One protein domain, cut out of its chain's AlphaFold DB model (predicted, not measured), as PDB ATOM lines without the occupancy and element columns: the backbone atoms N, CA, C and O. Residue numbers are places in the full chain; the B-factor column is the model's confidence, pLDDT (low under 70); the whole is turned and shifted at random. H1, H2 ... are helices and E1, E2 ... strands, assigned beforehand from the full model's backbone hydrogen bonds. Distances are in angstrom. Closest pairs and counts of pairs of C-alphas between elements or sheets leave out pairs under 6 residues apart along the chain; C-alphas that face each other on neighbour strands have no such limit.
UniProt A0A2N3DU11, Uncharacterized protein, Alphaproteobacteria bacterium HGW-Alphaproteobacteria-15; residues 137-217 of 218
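AT A GLANCE: This is residues 137 to 217 of the 218 residues of an uncharacterized protein of Alphaproteobacteria bacterium HGW-Alphaproteobacteria-15 (UniProt A0A2N3DU11). A six-stranded sheet curls like part of a barrel that stays open between its edge strands E4 and E5, with H3 packed between E3 and E5 at the opening. H1 packs along E1 and E2, and H2 sits beyond it, off the sheet. The 81 printed residues run E1 E2 E3 H1 H2 E4 H3 E5 E6, mixed in class; the sheet's order is E4 E3 E2 E1 E6 E5, mixed. The whole is compact, radius of gyration of the C-alphas 11.7 A, spanning 33 by 27 by 17 A.

IN THESE COORDINATES: Find C-alpha 137 at (107.023, 88.281, 276.947); E1 runs from there to 144, 22.1 A. E2, residues 147 to 156, covers 25.2 A and bends by 59 degrees at residue 150. E3 is 162 to 165, E4 192 to 194, E5 205 to 208; E6, 213 to 216, ends at (124.668, 93.193, 285.348). H1 is 166 to 176, 15.8 A; H2 is 182 to 186 and H3 195 to 200.

HOW THE PARTS SIT: E1, E2 and E3 form a meander, each strand the antiparallel neighbour of the one before: look at N 140 and O 152, 2.8 A, and N 163 and O 155, 2.8 A. E4 is antiparallel to E3, N 193 to O 164 2.8 A. E6 is parallel to E1, N 214 to O 141 2.9 A, and makes a hairpin with E5, N 215 to O 206 2.9 A. H1 is on the sheet at a height of 7.8 A; its closest C-alpha pair with E2 is Ile 152 and Ala 168, 6.4 A. H3 is also on the sheet; the C-alphas of Phe 195 and Leu 205 in E5 are 6.5 A apart, its closest pair there. H1 and H2 only just touch, with 3 pairs of C-alphas within 8 A, closest Arg 170 and Ser 184, 6.0 A. In H1, H2 and H3 every O i to N i+4 pair is within hydrogen-bond range.

THE WHOLE: The C-alphas of Gly 158 and Ala 177 are the farthest apart, 34.0 A. The printed part has no cut, and its links between named elements are tight. Mean pLDDT of the printed part is 83.0; residues 176 to 185 are under 70.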
ATOM      1  N   THR A 137     106.395  87.938 275.670       87.81
ATOM      2  CA  THR A 137     107.023  88.281 276.947       87.81
ATOM      3  C   THR A 137     107.618  87.034 277.588       87.81
ATOM      4  O   THR A 137     106.935  86.023 277.758       87.81
ATOM      5  N   VAL A 138     108.902  87.097 277.941       89.12
ATOM      6  CA  VAL A 138     109.637  86.019 278.608       89.12
ATOM      7  C   VAL A 138     110.243  86.511 279.914       89.12
ATOM      8  O   VAL A 138     110.924  87.529 279.946       89.12
ATOM      9  N   ASN A 139     110.032  85.764 280.994       91.50
ATOM     10  CA  ASN A 139     110.620  86.070 282.293       91.50
ATOM     11  C   ASN A 139     112.036  85.487 282.373       91.50
ATOM     12  O   ASN A 139     112.224  84.304 282.078       91.50
ATOM     13  N   LYS A 140     113.024  86.302 282.753       91.75
ATOM     14  CA  LYS A 140     114.427  85.886 282.871       91.75
ATOM     15  C   LYS A 140     115.016  86.255 284.229       91.75
ATOM     16  O   LYS A 140     114.768  87.362 284.715       91.75
ATOM     17  N   PRO A 141     115.819  85.367 284.838       91.81
ATOM     18  CA  PRO A 141     116.528  85.683 286.066       91.81
ATOM     19  C   PRO A 141     117.661  86.680 285.801       91.81
ATOM     20  O   PRO A 141     118.342  86.629 284.772       91.81
ATOM     21  N   VAL A 142     117.867  87.585 286.752       90.62
ATOM     22  CA  VAL A 142     118.848  88.668 286.700       90.62
ATOM     23  C   VAL A 142     119.887  88.476 287.795       90.62
ATOM     24  O   VAL A 142     119.551  88.436 288.979       90.62
ATOM     25  N   TYR A 143     121.154  88.410 287.399       89.25
ATOM     26  CA  TYR A 143     122.291  88.210 288.293       89.25
ATOM     27  C   TYR A 143     123.216  89.430 288.324       89.25
ATOM     28  O   TYR A 143     123.428  90.079 287.301       89.25
ATOM     29  N   ALA A 144     123.833  89.707 289.470       85.19
ATOM     30  CA  ALA A 144     125.022  90.557 289.563       85.19
ATOM     31  C   ALA A 144     126.174  89.705 290.082       85.19
ATOM     32  O   ALA A 144     126.128  89.186 291.196       85.19
ATOM     33  N   GLY A 145     127.191  89.504 289.244       83.44
ATOM     34  CA  GLY A 145     128.206  88.489 289.515       83.44
ATOM     35  C   GLY A 145     127.565  87.101 289.640       83.44
ATOM     36  O   GLY A 145     127.038  86.568 288.660       83.44
ATOM     37  N   THR A 146     127.620  86.522 290.839       86.94
ATOM     38  CA  THR A 146     127.043  85.208 291.170       86.94
ATOM     39  C   THR A 146     125.669  85.282 291.830       86.94
ATOM     40  O   THR A 146     125.001  84.256 291.938       86.94
ATOM     41  N   ASP A 147     125.236  86.466 292.261       86.75
ATOM     42  CA  ASP A 147     124.064  86.612 293.119       86.75
ATOM     43  C   ASP A 147     122.805  86.845 292.287       86.75
ATOM     44  O   ASP A 147     122.776  87.728 291.428       86.75
ATOM     45  N   LEU A 148     121.756  86.055 292.548       88.62
ATOM     46  CA  LEU A 148     120.436  86.263 291.955       88.62
ATOM     47  C   LEU A 148     119.773  87.469 292.621       88.62
ATOM     48  O   LEU A 148     119.549  87.477 293.830       88.62
ATOM     49  N   ILE A 149     119.431  88.468 291.818       85.94
ATOM     50  CA  ILE A 149     118.844  89.724 292.290       85.94
ATOM     51  C   ILE A 149     117.326  89.686 292.175       85.94
ATOM     52  O   ILE A 149     116.612  90.222 293.014       85.94
ATOM     53  N   GLY A 150     116.824  89.055 291.123       88.44
ATOM     54  CA  GLY A 150     115.402  88.982 290.847       88.44
ATOM     55  C   GLY A 150     115.158  88.458 289.449       88.44
ATOM     56  O   GLY A 150     116.074  87.962 288.799       88.44
ATOM     57  N   ASN A 151     113.925  88.607 288.982       91.00
ATOM     58  CA  ASN A 151     113.543  88.262 287.623       91.00
ATOM     59  C   ASN A 151     113.000  89.504 286.924       91.00
ATOM     60  O   ASN A 151     112.380  90.353 287.567       91.00
ATOM     61  N   ILE A 152     113.203  89.587 285.616       90.19
ATOM     62  CA  ILE A 152     112.652  90.649 284.782       90.19
ATOM     63  C   ILE A 152     111.981  90.063 283.553       90.19
ATOM     64  O   ILE A 152     112.437  89.066 282.988       90.19
ATOM     65  N   ASP A 153     110.900  90.703 283.141       91.06
ATOM     66  CA  ASP A 153     110.216  90.374 281.905       91.06
ATOM     67  C   ASP A 153     110.902  91.078 280.731       91.06
ATOM     68  O   ASP A 153     111.122  92.291 280.745       91.06
ATOM     69  N   ILE A 154     111.255  90.291 279.717       90.81
ATOM     70  CA  ILE A 154     111.730  90.766 278.424       90.81
ATOM     71  C   ILE A 154     110.580  90.637 277.437       90.81
ATOM     72  O   ILE A 154     110.111  89.534 277.160       90.81
ATOM     73  N   THR A 155     110.173  91.753 276.858       91.19
ATOM     74  CA  THR A 155     109.239  91.789 275.741       91.19
ATOM     75  C   THR A 155     110.020  91.709 274.435       91.19
ATOM     76  O   THR A 155     110.838  92.571 274.121       91.19
ATOM     77  N   ILE A 156     109.774  90.654 273.669       89.00
ATOM     78  CA  ILE A 156     110.300  90.441 272.325       89.00
ATOM     79  C   ILE A 156     109.264  91.013 271.360       89.00
ATOM     80  O   ILE A 156     108.194  90.433 271.164       89.00
ATOM     81  N   ALA A 157     109.568  92.176 270.788       84.62
ATOM     82  CA  ALA A 157     108.737  92.771 269.747       84.62
ATOM     83  C   ALA A 157     108.890  92.001 268.421       84.62
ATOM     84  O   ALA A 157     109.887  91.310 268.216       84.62
ATOM     85  N   GLY A 158     107.932  92.153 267.499       74.50
ATOM     86  CA  GLY A 158     107.843  91.367 266.255       74.50
ATOM     87  C   GLY A 158     109.069  91.405 265.324       74.50
ATOM     88  O   GLY A 158     109.209  90.531 264.476       74.50
ATOM     89  N   GLU A 159     109.989  92.357 265.504       77.50
ATOM     90  CA  GLU A 159     111.268  92.434 264.772       77.50
ATOM     91  C   GLU A 159     112.453  91.793 265.526       77.50
ATOM     92  O   GLU A 159     113.606  91.949 265.135       77.50
ATOM     93  N   GLY A 160     112.202  91.092 266.637       79.25
ATOM     94  CA  GLY A 160     113.242  90.514 267.497       79.25
ATOM     95  C   GLY A 160     113.903  91.523 268.441       79.25
ATOM     96  O   GLY A 160     114.869  91.190 269.129       79.25
ATOM     97  N   ASN A 161     113.383  92.751 268.508       85.00
ATOM     98  CA  ASN A 161     113.854  93.759 269.449       85.00
ATOM     99  C   ASN A 161     113.509  93.337 270.880       85.00
ATOM    100  O   ASN A 161     112.340  93.146 271.215       85.00
ATOM    101  N   LEU A 162     114.542  93.212 271.715       88.25
ATOM    102  CA  LEU A 162     114.400  92.890 273.127       88.25
ATOM    103  C   LEU A 162     114.210  94.174 273.930       88.25
ATOM    104  O   LEU A 162     115.087  95.045 273.967       88.25
ATOM    105  N   LEU A 163     113.060  94.265 274.575       91.38
ATOM    106  CA  LEU A 163     112.634  95.399 275.370       91.38
ATOM    107  C   LEU A 163     112.399  94.955 276.812       91.38
ATOM    108  O   LEU A 163     112.013  93.820 277.071       91.38
ATOM    109  N   LEU A 164     112.643  95.853 277.753       90.81
ATOM    110  CA  LEU A 164     112.494  95.631 279.186       90.81
ATOM    111  C   LEU A 164     111.577  96.709 279.751       90.81
ATOM    112  O   LEU A 164     111.646  97.856 279.314       90.81
ATOM    113  N   ASP A 165     110.770  96.375 280.751       90.06
ATOM    114  CA  ASP A 165     110.021  97.388 281.495       90.06
ATOM    115  C   ASP A 165     110.983  98.229 282.352       90.06
ATOM    116  O   ASP A 165     111.669  97.716 283.242       90.06
ATOM    117  N   ALA A 166     111.031  99.536 282.093       88.19
ATOM    118  CA  ALA A 166     111.894 100.476 282.800       88.19
ATOM    119  C   ALA A 166     111.632 100.502 284.316       88.19
ATOM    120  O   ALA A 166     112.571 100.641 285.107       88.19
ATOM    121  N   SER A 167     110.377 100.314 284.734       87.00
ATOM    122  CA  SER A 167     110.000 100.267 286.147       87.00
ATOM    123  C   SER A 167     110.568  99.022 286.840       87.00
ATOM    124  O   SER A 167     111.108  99.119 287.948       87.00
ATOM    125  N   ALA A 168     110.548  97.874 286.156       88.12
ATOM    126  CA  ALA A 168     111.125  96.625 286.641       88.12
ATOM    127  C   ALA A 168     112.656  96.711 286.726       88.12
ATOM    128  O   ALA A 168     113.235  96.339 287.749       88.12
ATOM    129  N   VAL A 169     113.316  97.282 285.707       87.50
ATOM    130  CA  VAL A 169     114.770  97.531 285.744       87.50
ATOM    131  C   VAL A 169     115.128  98.384 286.962       87.50
ATOM    132  O   VAL A 169     116.040  98.046 287.719       87.50
ATOM    133  N   ARG A 170     114.382  99.465 287.206       83.31
ATOM    134  CA  ARG A 170     114.634 100.357 288.339       83.31
ATOM    135  C   ARG A 170     114.439  99.669 289.689       83.31
ATOM    136  O   ARG A 170     115.241  99.896 290.595       83.31
ATOM    137  N   ALA A 171     113.413  98.830 289.830       83.81
ATOM    138  CA  ALA A 171     113.176  98.060 291.049       83.81
ATOM    139  C   ALA A 171     114.357  97.125 291.365       83.81
ATOM    140  O   ALA A 171     114.839  97.104 292.499       83.81
ATOM    141  N   ILE A 172     114.880  96.427 290.353       84.44
ATOM    142  CA  ILE A 172     116.042  95.536 290.487       84.44
ATOM    143  C   ILE A 172     117.304  96.332 290.852       84.44
ATOM    144  O   ILE A 172     118.044  95.959 291.764       84.44
ATOM    145  N   MET A 173     117.531  97.478 290.207       79.88
ATOM    146  CA  MET A 173     118.668  98.348 290.526       79.88
ATOM    147  C   MET A 173     118.597  98.921 291.949       79.88
ATOM    148  O   MET A 173     119.614  99.013 292.642       79.88
ATOM    149  N   ALA A 174     117.400  99.283 292.420       77.56
ATOM    150  CA  ALA A 174     117.200  99.805 293.770       77.56
ATOM    151  C   ALA A 174     117.574  98.776 294.853       77.56
ATOM    152  O   ALA A 174     118.155  99.150 295.881       77.56
ATOM    153  N   GLN A 175     117.305  97.489 294.609       74.69
ATOM    154  CA  GLN A 175     117.629  96.397 295.532       74.69
ATOM    155  C   GLN A 175     119.140  96.203 295.713       74.69
ATOM    156  O   GLN A 175     119.599  95.945 296.820       74.69
ATOM    157  N   GLN A 176     119.931  96.403 294.659       69.00
ATOM    158  CA  GLN A 176     121.361  96.074 294.655       69.00
ATOM    159  C   GLN A 176     122.305  97.164 295.161       69.00
ATOM    160  O   GLN A 176     123.500  96.936 295.298       69.00
ATOM    161  N   ALA A 177     121.817  98.374 295.417       61.97
ATOM    162  CA  ALA A 177     122.701  99.501 295.720       61.97
ATOM    163  C   ALA A 177     123.732  99.890 294.648       61.97
ATOM    164  O   ALA A 177     124.500 100.824 294.875       61.97
ATOM    165  N   ILE A 178     123.698  99.254 293.476       58.06
ATOM    166  CA  ILE A 178     124.582  99.534 292.346       58.06
ATOM    167  C   ILE A 178     124.269 100.943 291.815       58.06
ATOM    168  O   ILE A 178     123.168 101.201 291.335       58.06
ATOM    169  N   GLY A 179     125.220 101.880 291.929       53.53
ATOM    170  CA  GLY A 179     125.175 103.180 291.229       53.53
ATOM    171  C   GLY A 179     123.964 104.073 291.552       53.53
ATOM    172  O   GLY A 179     123.453 104.790 290.691       53.53
ATOM    173  N   LYS A 180     123.507 104.003 292.804       54.25
ATOM    174  CA  LYS A 180     122.143 104.218 293.326       54.25
ATOM    175  C   LYS A 180     121.403 105.560 293.121       54.25
ATOM    176  O   LYS A 180     120.367 105.745 293.749       54.25
ATOM    177  N   ALA A 181     121.849 106.491 292.277       51.22
ATOM    178  CA  ALA A 181     121.113 107.755 292.085       51.22
ATOM    179  C   ALA A 181     121.096 108.263 290.642       51.22
ATOM    180  O   ALA A 181     120.039 108.628 290.133       51.22
ATOM    181  N   GLN A 182     122.240 108.267 289.954       54.38
ATOM    182  CA  GLN A 182     122.316 108.894 288.632       54.38
ATOM    183  C   GLN A 182     121.712 108.036 287.520       54.38
ATOM    184  O   GLN A 182     121.028 108.579 286.659       54.38
ATOM    185  N   ALA A 183     121.912 106.715 287.543       58.75
ATOM    186  CA  ALA A 183     121.353 105.833 286.520       58.75
ATOM    187  C   ALA A 183     119.830 105.674 286.684       58.75
ATOM    188  O   ALA A 183     119.078 105.883 285.735       58.75
ATOM    189  N   SER A 184     119.350 105.445 287.914       63.66
ATOM    190  CA  SER A 184     117.912 105.338 288.208       63.66
ATOM    191  C   SER A 184     117.127 106.619 287.903       63.66
ATOM    192  O   SER A 184     115.974 106.522 287.496       63.66
ATOM    193  N   SER A 185     117.743 107.798 288.072       64.25
ATOM    194  CA  SER A 185     117.129 109.099 287.755       64.25
ATOM    195  C   SER A 185     117.046 109.389 286.255       64.25
ATOM    196  O   SER A 185     116.292 110.276 285.864       64.25
ATOM    197  N   ARG A 186     117.849 108.714 285.425       75.38
ATOM    198  CA  ARG A 186     117.852 108.908 283.967       75.38
ATOM    199  C   ARG A 186     117.004 107.874 283.229       75.38
ATOM    200  O   ARG A 186     116.650 108.109 282.078       75.38
ATOM    201  N   LEU A 187     116.683 106.747 283.868       82.00
ATOM    202  CA  LEU A 187     115.692 105.818 283.334       82.00
ATOM    203  C   LEU A 187     114.297 106.460 283.357       82.00
ATOM    204  O   LEU A 187     113.956 107.093 284.357       82.00
ATOM    205  N   PRO A 188     113.470 106.250 282.319       81.94
ATOM    206  CA  PRO A 188     112.067 106.650 282.345       81.94
ATOM    207  C   PRO A 188     111.289 105.900 283.436       81.94
ATOM    208  O   PRO A 188     111.644 104.781 283.807       81.94
ATOM    209  N   ASP A 189     110.231 106.526 283.962       79.19
ATOM    210  CA  ASP A 189     109.440 105.963 285.068       79.19
ATOM    211  C   ASP A 189     108.652 104.716 284.700       79.19
ATOM    212  O   ASP A 189     108.458 103.831 285.533       79.19
ATOM    213  N   GLN A 190     108.203 104.662 283.453       83.12
ATOM    214  CA  GLN A 190     107.402 103.589 282.897       83.12
ATOM    215  C   GLN A 190     107.745 103.414 281.419       83.12
ATOM    216  O   GLN A 190     108.340 104.296 280.793       83.12
ATOM    217  N   GLY A 191     107.312 102.288 280.859       86.94
ATOM    218  CA  GLY A 191     107.447 101.983 279.443       86.94
ATOM    219  C   GLY A 191     108.587 101.022 279.144       86.94
ATOM    220  O   GLY A 191     109.296 100.548 280.031       86.94
ATOM    221  N   LEU A 192     108.728 100.718 277.859       90.25
ATOM    222  CA  LEU A 192     109.680  99.741 277.357       90.25
ATOM    223  C   LEU A 192     110.986 100.417 276.938       90.25
ATOM    224  O   LEU A 192     110.986 101.394 276.191       90.25
ATOM    225  N   VAL A 193     112.106  99.868 277.395       90.56
ATOM    226  CA  VAL A 193     113.458 100.332 277.072       90.56
ATOM    227  C   VAL A 193     114.278  99.199 276.480       90.56
ATOM    228  O   VAL A 193     114.190  98.051 276.908       90.56
ATOM    229  N   SER A 194     115.096  99.512 275.479       90.94
ATOM    230  CA  SER A 194     116.011  98.534 274.897       90.94
ATOM    231  C   SER A 194     117.275  98.396 275.746       90.94
ATOM    232  O   SER A 194     117.693  99.324 276.443       90.94
ATOM    233  N   PHE A 195     117.951  97.253 275.626       88.44
ATOM    234  CA  PHE A 195     119.267  97.044 276.241       88.44
ATOM    235  C   PHE A 195     120.311  98.084 275.796       88.44
ATOM    236  O   PHE A 195     121.207  98.427 276.564       88.44
ATOM    237  N   ALA A 196     120.204  98.598 274.564       87.94
ATOM    238  CA  ALA A 196     121.077  99.661 274.068       87.94
ATOM    239  C   ALA A 196     120.827 100.981 274.809       87.94
ATOM    240  O   ALA A 196     121.772 101.570 275.327       87.94
ATOM    241  N   ALA A 197     119.558 101.380 274.954       88.12
ATOM    242  CA  ALA A 197     119.195 102.581 275.699       88.12
ATOM    243  C   ALA A 197     119.657 102.494 277.162       88.12
ATOM    244  O   ALA A 197     120.219 103.447 277.686       88.12
ATOM    245  N   LEU A 198     119.499 101.337 277.811       87.50
ATOM    246  CA  LEU A 198     120.001 101.124 279.173       87.50
ATOM    247  C   LEU A 198     121.515 101.341 279.275       87.50
ATOM    248  O   LEU A 198     121.971 102.024 280.193       87.50
ATOM    249  N   ARG A 199     122.284 100.842 278.304       86.62
ATOM    250  CA  ARG A 199     123.740 101.025 278.257       86.62
ATOM    251  C   ARG A 199     124.133 102.491 278.110       86.62
ATOM    252  O   ARG A 199     125.034 102.941 278.813       86.62
ATOM    253  N   ASP A 200     123.431 103.243 277.266       85.50
ATOM    254  CA  ASP A 200     123.655 104.684 277.085       85.50
ATOM    255  C   ASP A 200     123.345 105.481 278.366       85.50
ATOM    256  O   ASP A 200     123.971 106.503 278.653       85.50
ATOM    257  N   LEU A 201     122.418 104.977 279.186       83.44
ATOM    258  CA  LEU A 201     122.100 105.520 280.508       83.44
ATOM    259  C   LEU A 201     123.089 105.084 281.607       83.44
ATOM    260  O   LEU A 201     122.947 105.510 282.757       83.44
ATOM    261  N   GLY A 202     124.105 104.285 281.266       79.44
ATOM    262  CA  GLY A 202     125.114 103.772 282.194       79.44
ATOM    263  C   GLY A 202     124.702 102.493 282.926       79.44
ATOM    264  O   GLY A 202     125.285 102.169 283.957       79.44
ATOM    265  N   VAL A 203     123.695 101.776 282.424       83.75
ATOM    266  CA  VAL A 203     123.238 100.484 282.947       83.75
ATOM    267  C   VAL A 203     123.625  99.384 281.961       83.75
ATOM    268  O   VAL A 203     122.910  99.121 280.994       83.75
ATOM    269  N   ASP A 204     124.760  98.722 282.188       85.06
ATOM    270  CA  ASP A 204     125.202  97.609 281.337       85.06
ATOM    271  C   ASP A 204     124.534  96.296 281.777       85.06
ATOM    272  O   ASP A 204     125.073  95.486 282.532       85.06
ATOM    273  N   LEU A 205     123.300  96.113 281.310       87.88
ATOM    274  CA  LEU A 205     122.571  94.850 281.368       87.88
ATOM    275  C   LEU A 205     122.812  94.069 280.077       87.88
ATOM    276  O   LEU A 205     122.691  94.612 278.976       87.88
ATOM    277  N   ARG A 206     123.127  92.777 280.198       88.94
ATOM    278  CA  ARG A 206     123.359  91.898 279.044       88.94
ATOM    279  C   ARG A 206     122.611  90.590 279.188       88.94
ATOM    280  O   ARG A 206     122.639  89.969 280.247       88.94
ATOM    281  N   TYR A 207     121.979  90.168 278.101       89.38
ATOM    282  CA  TYR A 207     121.336  88.866 278.001       89.38
ATOM    283  C   TYR A 207     122.329  87.813 277.488       89.38
ATOM    284  O   TYR A 207     123.000  88.030 276.478       89.38
ATOM    285  N   PHE A 208     122.412  86.682 278.187       89.62
ATOM    286  CA  PHE A 208     123.275  85.547 277.870       89.62
ATOM    287  C   PHE A 208     122.408  84.375 277.393       89.62
ATOM    288  O   PHE A 208     121.903  83.619 278.223       89.62
ATOM    289  N   PRO A 209     122.234  84.186 276.071       86.19
ATOM    290  CA  PRO A 209     121.265  83.227 275.536       86.19
ATOM    291  C   PRO A 209     121.605  81.766 275.854       86.19
ATOM    292  O   PRO A 209     120.700  80.954 275.994       86.19
ATOM    293  N   ASN A 210     122.889  81.427 276.007       89.88
ATOM    294  CA  ASN A 210     123.318  80.057 276.322       89.88
ATOM    295  C   ASN A 210     122.968  79.633 277.755       89.88
ATOM    296  O   ASN A 210     122.823  78.449 278.032       89.88
ATOM    297  N   GLU A 211     122.890  80.602 278.663       88.94
ATOM    298  CA  GLU A 211     122.597  80.386 280.082       88.94
ATOM    299  C   GLU A 211     121.147  80.749 280.423       88.94
ATOM    300  O   GLU A 211     120.685  80.445 281.514       88.94
ATOM    301  N   ASP A 212     120.439  81.385 279.486       88.75
ATOM    302  CA  ASP A 212     119.093  81.929 279.640       88.75
ATOM    303  C   ASP A 212     118.947  82.954 280.784       88.75
ATOM    304  O   ASP A 212     117.925  83.028 281.466       88.75
ATOM    305  N   VAL A 213     119.991  83.756 281.016       91.38
ATOM    306  CA  VAL A 213     120.076  84.691 282.152       91.38
ATOM    307  C   VAL A 213     120.413  86.101 281.683       91.38
ATOM    308  O   VAL A 213     121.051  86.303 280.647       91.38
ATOM    309  N   ILE A 214     120.036  87.100 282.476       91.00
ATOM    310  CA  ILE A 214     120.525  88.470 282.329       91.00
ATOM    311  C   ILE A 214     121.562  88.727 283.416       91.00
ATOM    312  O   ILE A 214     121.362  88.353 284.571       91.00
ATOM    313  N   ARG A 215     122.671  89.381 283.072       90.12
ATOM    314  CA  ARG A 215     123.687  89.780 284.051       90.12
ATOM    315  C   ARG A 215     123.910  91.286 284.016       90.12
ATOM    316  O   ARG A 215     123.977  91.876 282.937       90.12
ATOM    317  N   PHE A 216     124.052  91.882 285.197       85.12
ATOM    318  CA  PHE A 216     124.668  93.193 285.348       85.12
ATOM    319  C   PHE A 216     126.169  93.057 285.144       85.12
ATOM    320  O   PHE A 216     126.824  92.230 285.786       85.12
ATOM    321  N   ASN A 217     126.700  93.886 284.261       72.00
ATOM    322  CA  ASN A 217     128.121  94.064 284.073       72.00
ATOM    323  C   ASN A 217     128.491  95.440 284.670       72.00
ATOM    324  O   ASN A 217     127.914  96.438 284.244       72.00
TER     325      ASN A 217